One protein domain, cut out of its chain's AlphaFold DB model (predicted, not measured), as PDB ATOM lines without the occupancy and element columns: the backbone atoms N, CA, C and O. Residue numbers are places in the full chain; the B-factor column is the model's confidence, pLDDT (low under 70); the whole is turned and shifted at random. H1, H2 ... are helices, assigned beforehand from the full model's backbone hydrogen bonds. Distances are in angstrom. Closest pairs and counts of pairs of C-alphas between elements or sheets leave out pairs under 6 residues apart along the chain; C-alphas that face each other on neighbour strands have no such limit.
ATOM      1  N   LEU A   2     202.050 126.813 197.298       93.62
ATOM      2  CA  LEU A   2     202.000 125.487 196.653       93.62
ATOM      3  C   LEU A   2     201.832 125.543 195.124       93.62
ATOM      4  O   LEU A   2     202.615 124.923 194.422       93.62
ATOM      5  N   THR A   3     200.905 126.355 194.610       96.38
ATOM      6  CA  THR A   3     200.703 126.537 193.157       96.38
ATOM      7  C   THR A   3     201.899 127.176 192.448       96.38
ATOM      8  O   THR A   3     202.166 126.874 191.294       96.38
ATOM      9  N   LEU A   4     202.666 128.025 193.140       96.88
ATOM     10  CA  LEU A   4     203.923 128.555 192.606       96.88
ATOM     11  C   LEU A   4     205.021 127.485 192.598       96.88
ATOM     12  O   LEU A   4     205.808 127.428 191.664       96.88
ATOM     13  N   CYS A   5     205.090 126.637 193.625       97.06
ATOM     14  CA  CYS A   5     206.021 125.512 193.638       97.06
ATOM     15  C   CYS A   5     205.709 124.517 192.514       97.06
ATOM     16  O   CYS A   5     206.641 124.056 191.868       97.06
ATOM     17  N   ASP A   6     204.431 124.230 192.262       96.62
ATOM     18  CA  ASP A   6     203.976 123.398 191.141       96.62
ATOM     19  C   ASP A   6     204.438 123.963 189.787       96.62
ATOM     20  O   ASP A   6     205.100 123.265 189.020       96.62
ATOM     21  N   GLU A   7     204.227 125.263 189.555       96.69
ATOM     22  CA  GLU A   7     204.707 125.972 188.361       96.69
ATOM     23  C   GLU A   7     206.230 125.836 188.174       96.69
ATOM     24  O   GLU A   7     206.718 125.523 187.085       96.69
ATOM     25  N   LEU A   8     206.999 126.044 189.248       96.62
ATOM     26  CA  LEU A   8     208.459 125.935 189.215       96.62
ATOM     27  C   LEU A   8     208.921 124.497 188.961       96.62
ATOM     28  O   LEU A   8     209.864 124.299 188.200       96.62
ATOM     29  N   VAL A   9     208.257 123.499 189.552       96.50
ATOM     30  CA  VAL A   9     208.553 122.080 189.312       96.50
ATOM     31  C   VAL A   9     208.268 121.710 187.859       96.50
ATOM     32  O   VAL A   9     209.095 121.046 187.237       96.50
ATOM     33  N   GLY A  10     207.150 122.177 187.292       95.12
ATOM     34  CA  GLY A  10     206.830 122.000 185.875       95.12
ATOM     35  C   GLY A  10     207.937 122.540 184.970       95.12
ATOM     36  O   GLY A  10     208.412 121.835 184.076       95.12
ATOM     37  N   TRP A  11     208.419 123.747 185.268       95.31
ATOM     38  CA  TRP A  11     209.521 124.358 184.534       95.31
ATOM     39  C   TRP A  11     210.821 123.550 184.645       95.31
ATOM     40  O   TRP A  11     211.442 123.228 183.628       95.31
ATOM     41  N   THR A  12     211.223 123.177 185.865       96.31
ATOM     42  CA  THR A  12     212.456 122.406 186.086       96.31
ATOM     43  C   THR A  12     212.385 121.012 185.477       96.31
ATOM     44  O   THR A  12     213.384 120.539 184.940       96.31
ATOM     45  N   ASN A  13     211.215 120.369 185.508       94.50
ATOM     46  CA  ASN A  13     211.013 119.055 184.913       94.50
ATOM     47  C   ASN A  13     211.213 119.120 183.401       94.50
ATOM     48  O   ASN A  13     212.008 118.331 182.895       94.50
ATOM     49  N   GLN A  14     210.602 120.088 182.701       92.44
ATOM     50  CA  GLN A  14     210.841 120.249 181.264       92.44
ATOM     51  C   GLN A  14     212.329 120.451 180.973       92.44
ATOM     52  O   GLN A  14     212.890 119.778 180.115       92.44
ATOM     53  N   MET A  15     212.991 121.357 181.698       90.62
ATOM     54  CA  MET A  15     214.415 121.626 181.481       90.62
ATOM     55  C   MET A  15     215.295 120.396 181.738       90.62
ATOM     56  O   MET A  15     216.309 120.214 181.069       90.62
ATOM     57  N   SER A  16     214.907 119.542 182.689       94.69
ATOM     58  CA  SER A  16     215.651 118.329 183.035       94.69
ATOM     59  C   SER A  16     215.572 117.221 181.980       94.69
ATOM     60  O   SER A  16     216.444 116.354 181.973       94.69
ATOM     61  N   ALA A  23     219.252 114.824 163.588       96.44
ATOM     62  CA  ALA A  23     219.283 115.696 162.411       96.44
ATOM     63  C   ALA A  23     218.088 116.665 162.336       96.44
ATOM     64  O   ALA A  23     218.233 117.781 161.835       96.44
ATOM     65  N   ASP A  24     216.930 116.238 162.833       94.81
ATOM     66  CA  ASP A  24     215.685 116.993 162.797       94.81
ATOM     67  C   ASP A  24     215.657 118.056 163.909       94.81
ATOM     68  O   ASP A  24     215.338 119.214 163.644       94.81
ATOM     69  N   ALA A  25     216.118 117.717 165.117       94.50
ATOM     70  CA  ALA A  25     216.295 118.657 166.224       94.50
ATOM     71  C   ALA A  25     217.409 119.692 165.968       94.50
ATOM     72  O   ALA A  25     217.297 120.843 166.385       94.50
ATOM     73  N   ILE A  26     218.473 119.319 165.243       96.25
ATOM     74  CA  ILE A  26     219.521 120.260 164.803       96.25
ATOM     75  C   ILE A  26     218.980 121.256 163.761       96.25
ATOM     76  O   ILE A  26     219.477 122.379 163.673       96.25
ATOM     77  N   ALA A  27     217.976 120.854 162.972       96.31
ATOM     78  CA  ALA A  27     217.241 121.711 162.040       96.31
ATOM     79  C   ALA A  27     218.125 122.480 161.029       96.31
ATOM     80  O   ALA A  27     217.814 123.604 160.630       96.31
ATOM     81  N   PHE A  28     219.233 121.882 160.570       97.75
ATOM     82  CA  PHE A  28     220.201 122.553 159.686       97.75
ATOM     83  C   PHE A  28     219.565 123.095 158.394       97.75
ATOM     84  O   PHE A  28     219.819 124.236 158.000       97.75
ATOM     85  N   ASP A  29     218.702 122.305 157.750       97.00
ATOM     86  CA  ASP A  29     218.025 122.713 156.515       97.00
ATOM     87  C   ASP A  29     216.990 123.820 156.746       97.00
ATOM     88  O   ASP A  29     216.781 124.657 155.865       97.00
ATOM     89  N   VAL A  30     216.380 123.863 157.936       97.19
ATOM     90  CA  VAL A  30     215.480 124.949 158.349       97.19
ATOM     91  C   VAL A  30     216.275 126.240 158.471       97.19
ATOM     92  O   VAL A  30     215.920 127.231 157.842       97.19
ATOM     93  N   VAL A  31     217.404 126.218 159.190       97.25
ATOM     94  CA  VAL A  31     218.285 127.388 159.329       97.25
ATOM     95  C   VAL A  31     218.753 127.877 157.964       97.25
ATOM     96  O   VAL A  31     218.630 129.060 157.660       97.25
ATOM     97  N   LYS A  32     219.233 126.974 157.107       97.56
ATOM     98  CA  LYS A  32     219.692 127.324 155.759       97.56
ATOM     99  C   LYS A  32     218.594 127.983 154.916       97.56
ATOM    100  O   LYS A  32     218.896 128.904 154.159       97.56
ATOM    101  N   ARG A  33     217.350 127.505 155.019       96.44
ATOM    102  CA  ARG A  33     216.210 128.016 154.244       96.44
ATOM    103  C   ARG A  33     215.637 129.317 154.814       96.44
ATOM    104  O   ARG A  33     215.347 130.215 154.035       96.44
ATOM    105  N   ALA A  34     215.472 129.420 156.131       97.06
ATOM    106  CA  ALA A  34     214.772 130.529 156.784       97.06
ATOM    107  C   ALA A  34     215.682 131.720 157.131       97.06
ATOM    108  O   ALA A  34     215.200 132.849 157.230       97.06
ATOM    109  N   ALA A  35     216.997 131.510 157.291       96.12
ATOM    110  CA  ALA A  35     217.928 132.571 157.688       96.12
ATOM    111  C   ALA A  35     217.965 133.800 156.754       96.12
ATOM    112  O   ALA A  35     218.027 134.907 157.286       96.12
ATOM    113  N   PRO A  36     217.913 133.675 155.408       97.25
ATOM    114  CA  PRO A  36     217.983 134.838 154.518       97.25
ATOM    115  C   PRO A  36     216.868 135.869 154.733       97.25
ATOM    116  O   PRO A  36     217.107 137.064 154.589       97.25
ATOM    117  N   GLU A  37     215.667 135.412 155.092       96.38
ATOM    118  CA  GLU A  37     214.471 136.255 155.254       96.38
ATOM    119  C   GLU A  37     214.019 136.370 156.717       96.38
ATOM    120  O   GLU A  37     213.039 137.051 157.014       96.38
ATOM    121  N   ASN A  38     214.727 135.708 157.638       94.56
ATOM    122  CA  ASN A  38     214.346 135.566 159.041       94.56
ATOM    123  C   ASN A  38     212.929 134.974 159.231       94.56
ATOM    124  O   ASN A  38     212.191 135.347 160.143       94.56
ATOM    125  N   SER A  39     212.541 134.034 158.366       96.00
ATOM    126  CA  SER A  39     211.181 133.484 158.263       96.00
ATOM    127  C   SER A  39     210.951 132.223 159.112       96.00
ATOM    128  O   SER A  39     210.138 131.364 158.776       96.00
ATOM    129  N   PHE A  40     211.641 132.109 160.250       96.94
ATOM    130  CA  PHE A  40     211.580 130.930 161.125       96.94
ATOM    131  C   PHE A  40     210.188 130.670 161.692       96.94
ATOM    132  O   PHE A  40     209.778 129.519 161.799       96.94
ATOM    133  N   LEU A  41     209.448 131.726 162.044       96.06
ATOM    134  CA  LEU A  41     208.118 131.588 162.644       96.06
ATOM    135  C   LEU A  41     207.113 130.948 161.688       96.06
ATOM    136  O   LEU A  41     206.241 130.212 162.128       96.06
ATOM    137  N   THR A  42     207.231 131.216 160.390       95.69
ATOM    138  CA  THR A  42     206.318 130.700 159.363       95.69
ATOM    139  C   THR A  42     206.794 129.387 158.748       95.69
ATOM    140  O   THR A  42     206.101 128.832 157.901       95.69
ATOM    141  N   ASP A  43     207.974 128.899 159.131       96.81
ATOM    142  CA  ASP A  43     208.490 127.628 158.639       96.81
ATOM    143  C   ASP A  43     207.680 126.457 159.212       96.81
ATOM    144  O   ASP A  43     207.342 126.443 160.399       96.81
ATOM    145  N   GLN A  44     207.389 125.458 158.376       96.38
ATOM    146  CA  GLN A  44     206.587 124.300 158.775       96.38
ATOM    147  C   GLN A  44     207.212 123.549 159.958       96.38
ATOM    148  O   GLN A  44     206.490 123.116 160.849       96.38
ATOM    149  N   HIS A  45     208.547 123.462 160.018       96.88
ATOM    150  CA  HIS A  45     209.236 122.796 161.128       96.88
ATOM    151  C   HIS A  45     208.944 123.469 162.471       96.88
ATOM    152  O   HIS A  45     208.681 122.790 163.460       96.88
ATOM    153  N   THR A  46     208.896 124.803 162.499       96.38
ATOM    154  CA  THR A  46     208.502 125.553 163.697       96.38
ATOM    155  C   THR A  46     207.033 125.317 164.024       96.38
ATOM    156  O   THR A  46     206.715 125.043 165.179       96.38
ATOM    157  N   GLN A  47     206.145 125.389 163.026       96.38
ATOM    158  CA  GLN A  47     204.698 125.202 163.210       96.38
ATOM    159  C   GLN A  47     204.352 123.822 163.787       96.38
ATOM    160  O   GLN A  47     203.477 123.722 164.645       96.38
ATOM    161  N   ASP A  48     205.080 122.782 163.390       96.62
ATOM    162  CA  ASP A  48     204.843 121.414 163.858       96.62
ATOM    163  C   ASP A  48     205.362 121.164 165.285       96.62
ATOM    164  O   ASP A  48     204.916 120.227 165.948       96.62
ATOM    165  N   ARG A  49     206.303 121.984 165.775       94.50
ATOM    166  CA  ARG A  49     207.089 121.679 166.986       94.50
ATOM    167  C   ARG A  49     206.960 122.674 168.122       94.50
ATOM    168  O   ARG A  49     207.237 122.325 169.266       94.50
ATOM    169  N   TYR A  50     206.573 123.920 167.858       93.44
ATOM    170  CA  TYR A  50     206.654 124.971 168.875       93.44
ATOM    171  C   TYR A  50     205.836 124.653 170.141       93.44
ATOM    172  O   TYR A  50     206.231 125.069 171.226       93.44
ATOM    173  N   LEU A  51     204.740 123.891 170.029       92.12
ATOM    174  CA  LEU A  51     203.940 123.457 171.180       92.12
ATOM    175  C   LEU A  51     204.561 122.299 171.967       92.12
ATOM    176  O   LEU A  51     204.313 122.198 173.162       92.12
ATOM    177  N   SER A  52     205.339 121.428 171.319       91.12
ATOM    178  CA  SER A  52     205.973 120.278 171.976       91.12
ATOM    179  C   SER A  52     207.340 120.615 172.567       91.12
ATOM    180  O   SER A  52     207.715 120.060 173.595       91.12
ATOM    181  N   GLU A  53     208.083 121.518 171.926       91.75
ATOM    182  CA  GLU A  53     209.441 121.888 172.345       91.75
ATOM    183  C   GLU A  53     209.446 122.974 173.432       91.75
ATOM    184  O   GLU A  53     210.391 123.068 174.216       91.75
ATOM    185  N   ASN A  54     208.390 123.793 173.525       90.12
ATOM    186  CA  ASN A  54     208.284 124.833 174.550       90.12
ATOM    187  C   ASN A  54     207.493 124.368 175.773       90.12
ATOM    188  O   ASN A  54     206.453 123.724 175.669       90.12
ATOM    189  N   TRP A  55     207.927 124.822 176.950       92.00
ATOM    190  CA  TRP A  55     207.105 124.773 178.155       92.00
ATOM    191  C   TRP A  55     206.260 126.039 178.299       92.00
ATOM    192  O   TRP A  55     206.783 127.167 178.351       92.00
ATOM    193  N   TYR A  56     204.947 125.833 178.392       91.38
ATOM    194  CA  TYR A  56     203.963 126.888 178.586       91.38
ATOM    195  C   TYR A  56     203.558 126.983 180.063       91.38
ATOM    196  O   TYR A  56     203.061 126.001 180.614       91.38
ATOM    197  N   PRO A  57     203.773 128.146 180.702       92.75
ATOM    198  CA  PRO A  57     203.418 128.360 182.094       92.75
ATOM    199  C   PRO A  57     201.902 128.341 182.287       92.75
ATOM    200  O   PRO A  57     201.167 128.864 181.448       92.75
ATOM    201  N   ALA A  58     201.441 127.794 183.411       91.06
ATOM    202  CA  ALA A  58     200.037 127.859 183.808       91.06
ATOM    203  C   ALA A  58     199.773 129.037 184.762       91.06
ATOM    204  O   ALA A  58     198.655 129.552 184.823       91.06
ATOM    205  N   LEU A  59     200.797 129.467 185.506       95.12
ATOM    206  CA  LEU A  59     200.723 130.533 186.502       95.12
ATOM    207  C   LEU A  59     201.525 131.775 186.117       95.12
ATOM    208  O   LEU A  59     201.142 132.864 186.532       95.12
ATOM    209  N   PHE A  60     202.627 131.667 185.374       94.31
ATOM    210  CA  PHE A  60     203.311 132.858 184.859       94.31
ATOM    211  C   PHE A  60     202.586 133.432 183.643       94.31
ATOM    212  O   PHE A  60     201.843 132.750 182.948       94.31
ATOM    213  N   GLU A  61     202.743 134.730 183.405       92.88
ATOM    214  CA  GLU A  61     202.196 135.398 182.221       92.88
ATOM    215  C   GLU A  61     203.346 135.950 181.408       92.88
ATOM    216  O   GLU A  61     204.313 136.479 181.953       92.88
ATOM    217  N   ARG A  62     203.244 135.742 180.099       91.44
ATOM    218  CA  ARG A  62     204.218 136.184 179.102       91.44
ATOM    219  C   ARG A  62     203.571 137.125 178.084       91.44
ATOM    220  O   ARG A  62     204.069 137.243 176.970       91.44
ATOM    221  N   SER A  63     202.443 137.734 178.446       92.31
ATOM    222  CA  SER A  63     201.853 138.809 177.657       92.31
ATOM    223  C   SER A  63     202.749 140.045 177.719       92.31
ATOM    224  O   SER A  63     203.576 140.192 178.625       92.31
ATOM    225  N   ASP A  64     202.574 140.953 176.767       95.94
ATOM    226  CA  ASP A  64     203.125 142.294 176.905       95.94
ATOM    227  C   ASP A  64     202.403 143.085 178.016       95.94
ATOM    228  O   ASP A  64     201.431 142.630 178.634       95.94
ATOM    229  N   ALA A  65     202.937 144.273 178.304       95.88
ATOM    230  CA  ALA A  65     202.453 145.122 179.381       95.88
ATOM    231  C   ALA A  65     201.044 145.676 179.124       95.88
ATOM    232  O   ALA A  65     200.295 145.848 180.079       95.88
ATOM    233  N   GLU A  66     200.684 145.958 177.870       97.62
ATOM    234  CA  GLU A  66     199.366 146.498 177.522       97.62
ATOM    235  C   GLU A  66     198.295 145.431 177.750       97.62
ATOM    236  O   GLU A  66     197.360 145.658 178.516       97.62
ATOM    237  N   ALA A  67     198.516 144.222 177.232       96.69
ATOM    238  CA  ALA A  67     197.638 143.081 177.461       96.69
ATOM    239  C   ALA A  67     197.504 142.729 178.956       96.69
ATOM    240  O   ALA A  67     196.404 142.447 179.428       96.69
ATOM    241  N   TRP A  68     198.593 142.788 179.735       96.38
ATOM    242  CA  TRP A  68     198.528 142.571 181.189       96.38
ATOM    243  C   TRP A  68     197.674 143.637 181.894       96.38
ATOM    244  O   TRP A  68     196.880 143.313 182.784       96.38
ATOM    245  N   LEU A  69     197.814 144.905 181.490       97.38
ATOM    246  CA  LEU A  69     197.021 146.006 182.036       97.38
ATOM    247  C   LEU A  69     195.530 145.824 181.729       97.38
ATOM    248  O   LEU A  69     194.704 145.917 182.641       97.38
ATOM    249  N   GLU A  70     195.198 145.511 180.476       97.19
ATOM    250  CA  GLU A  70     193.830 145.251 180.012       97.19
ATOM    251  C   GLU A  70     193.192 144.041 180.709       97.19
ATOM    252  O   GLU A  70     192.010 144.076 181.053       97.19
ATOM    253  N   ASN A  71     193.989 143.015 181.024       94.00
ATOM    254  CA  ASN A  71     193.564 141.819 181.759       94.00
ATOM    255  C   ASN A  71     193.428 142.035 183.280       94.00
ATOM    256  O   ASN A  71     193.346 141.078 184.054       94.00
ATOM    257  N   GLY A  72     193.391 143.289 183.739       95.44
ATOM    258  CA  GLY A  72     193.151 143.634 185.141       95.44
ATOM    259  C   GLY A  72     194.409 143.689 186.003       95.44
ATOM    260  O   GLY A  72     194.294 143.811 187.222       95.44
ATOM    261  N   SER A  73     195.600 143.645 185.393       96.06
ATOM    262  CA  SER A  73     196.878 143.905 186.067       96.06
ATOM    263  C   SER A  73     197.124 143.019 187.296       96.06
ATOM    264  O   SER A  73     197.658 143.470 188.314       96.06
ATOM    265  N   ALA A  74     196.684 141.759 187.245       95.94
ATOM    266  CA  ALA A  74     196.781 140.866 188.388       95.94
ATOM    267  C   ALA A  74     198.252 140.574 188.714       95.94
ATOM    268  O   ALA A  74     199.013 140.090 187.871       95.94
ATOM    269  N   ASP A  75     198.652 140.845 189.957       95.69
ATOM    270  CA  ASP A  75     199.970 140.446 190.435       95.69
ATOM    271  C   ASP A  75     200.050 138.923 190.652       95.69
ATOM    272  O   ASP A  75     199.053 138.190 190.658       95.69
ATOM    273  N   LEU A  76     201.269 138.418 190.850       95.25
ATOM    274  CA  LEU A  76     201.490 136.986 191.042       95.25
ATOM    275  C   LEU A  76     200.760 136.436 192.281       95.25
ATOM    276  O   LEU A  76     200.343 135.279 192.279       95.25
ATOM    277  N   GLN A  77     200.570 137.233 193.339       96.12
ATOM    278  CA  GLN A  77     199.871 136.770 194.540       96.12
ATOM    279  C   GLN A  77     198.378 136.578 194.278       96.12
ATOM    280  O   GLN A  77     197.809 135.577 194.718       96.12
ATOM    281  N   ALA A  78     197.755 137.510 193.559       96.12
ATOM    282  CA  ALA A  78     196.369 137.414 193.131       96.12
ATOM    283  C   ALA A  78     196.157 136.159 192.276       96.12
ATOM    284  O   ALA A  78     195.264 135.363 192.567       96.12
ATOM    285  N   ARG A  79     197.047 135.908 191.309       95.88
ATOM    286  CA  ARG A  79     196.989 134.723 190.436       95.88
ATOM    287  C   ARG A  79     197.191 133.414 191.198       95.88
ATOM    288  O   ARG A  79     196.466 132.453 190.970       95.88
ATOM    289  N   ILE A  80     198.109 133.389 192.168       97.00
ATOM    290  CA  ILE A  80     198.303 132.242 193.072       97.00
ATOM    291  C   ILE A  80     197.020 131.919 193.842       97.00
ATOM    292  O   ILE A  80     196.686 130.743 193.984       97.00
ATOM    293  N   ARG A  81     196.332 132.941 194.372       95.81
ATOM    294  CA  ARG A  81     195.084 132.765 195.130       95.81
ATOM    295  C   ARG A  81     193.958 132.279 194.229       95.81
ATOM    296  O   ARG A  81     193.307 131.313 194.596       95.81
ATOM    297  N   ALA A  82     193.790 132.892 193.057       95.25
ATOM    298  CA  ALA A  82     192.795 132.476 192.072       95.25
ATOM    299  C   ALA A  82     192.990 131.007 191.674       95.25
ATOM    300  O   ALA A  82     192.066 130.212 191.804       95.25
ATOM    301  N   LYS A  83     194.224 130.616 191.325       95.62
ATOM    302  CA  LYS A  83     194.541 129.231 190.961       95.62
ATOM    303  C   LYS A  83     194.286 128.244 192.099       95.62
ATOM    304  O   LYS A  83     193.869 127.121 191.857       95.62
ATOM    305  N   LEU A  84     194.571 128.645 193.338       96.19
ATOM    306  CA  LEU A  84     194.302 127.806 194.502       96.19
ATOM    307  C   LEU A  84     192.796 127.620 194.720       96.19
ATOM    308  O   LEU A  84     192.386 126.500 194.993       96.19
ATOM    309  N   SER A  85     191.995 128.681 194.587       95.56
ATOM    310  CA  SER A  85     190.533 128.586 194.661       95.56
ATOM    311  C   SER A  85     189.978 127.661 193.579       95.56
ATOM    312  O   SER A  85     189.278 126.721 193.916       95.56
ATOM    313  N   GLU A  86     190.397 127.829 192.318       95.81
ATOM    314  CA  GLU A  86     189.980 126.964 191.198       95.81
ATOM    315  C   GLU A  86     190.258 125.468 191.422       95.81
ATOM    316  O   GLU A  86     189.559 124.629 190.870       95.81
ATOM    317  N   ILE A  87     191.318 125.126 192.161       95.38
ATOM    318  CA  ILE A  87     191.687 123.731 192.457       95.38
ATOM    319  C   ILE A  87     190.856 123.161 193.616       95.38
ATOM    320  O   ILE A  87     190.700 121.943 193.714       95.38
ATOM    321  N   LEU A  88     190.417 124.017 194.542       95.56
ATOM    322  CA  LEU A  88     189.698 123.619 195.755       95.56
ATOM    323  C   LEU A  88     188.174 123.618 195.588       95.56
ATOM    324  O   LEU A  88     187.504 122.976 196.400       95.56
ATOM    325  N   ASP A  89     187.664 124.340 194.591       90.75
ATOM    326  CA  ASP A  89     186.260 124.321 194.165       90.75
ATOM    327  C   ASP A  89     185.915 123.019 193.412       90.75
ATOM    328  O   ASP A  89     184.814 122.472 193.666       90.75
TER     329      ASP A  89
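AT A GLANCE: This is residues 2 to 16 and 23 to 89 of the 89 residues of the protein "Trimethylamine methyltransferase (MTTB)" of Roseovarius aestuarii (UniProt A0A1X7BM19). An open, angular chain of helices: at one end the first residues of H1 meet H6 partway along its length, about perpendicular to it, H2, H3 and H4 gather loosely at the other end, and H5 sits alone beyond a long link. The printed part has 82 residues, six named helices, H1 to H6, and no named strand: all helix. It is only just loose, close to extended: radius of gyration of the C-alphas 17.6 A, spans 49 by 32 by 18 A.

HOW THE PARTS SIT: Residues 3 to 4 alone of H1, residues 2 to 16, touch H6, residues 76 to 88, about perpendicular at 82 degrees; closest C-alphas, Thr 3 and Ile 80, 6.2 A. H2, residues 23 to 26, and H3, residues 28 to 34, meet only through their link. H3 is close but not clearly touching H4, residues 44 to 53; closest C-alphas, Val 30 and His 45, 7.2 A. H5, residues 65 to 70, touches no helix. Every O i to N i+4 pair is within hydrogen-bond range in H1, H3, H5 and H6; H4 has 4 of 6; H2 is too short.

IN THESE COORDINATES: Find C-alpha 2 at (202.000, 125.487, 196.653), where H1 begins its 20.6 A; H6 ends at C-alpha 88, (189.698, 123.619, 195.755).

THE WHOLE: Residues 17 to 22 are not printed, a gap of 21.1 A between C-alphas 16 and 23. No printed residue is under 70 in pLDDT.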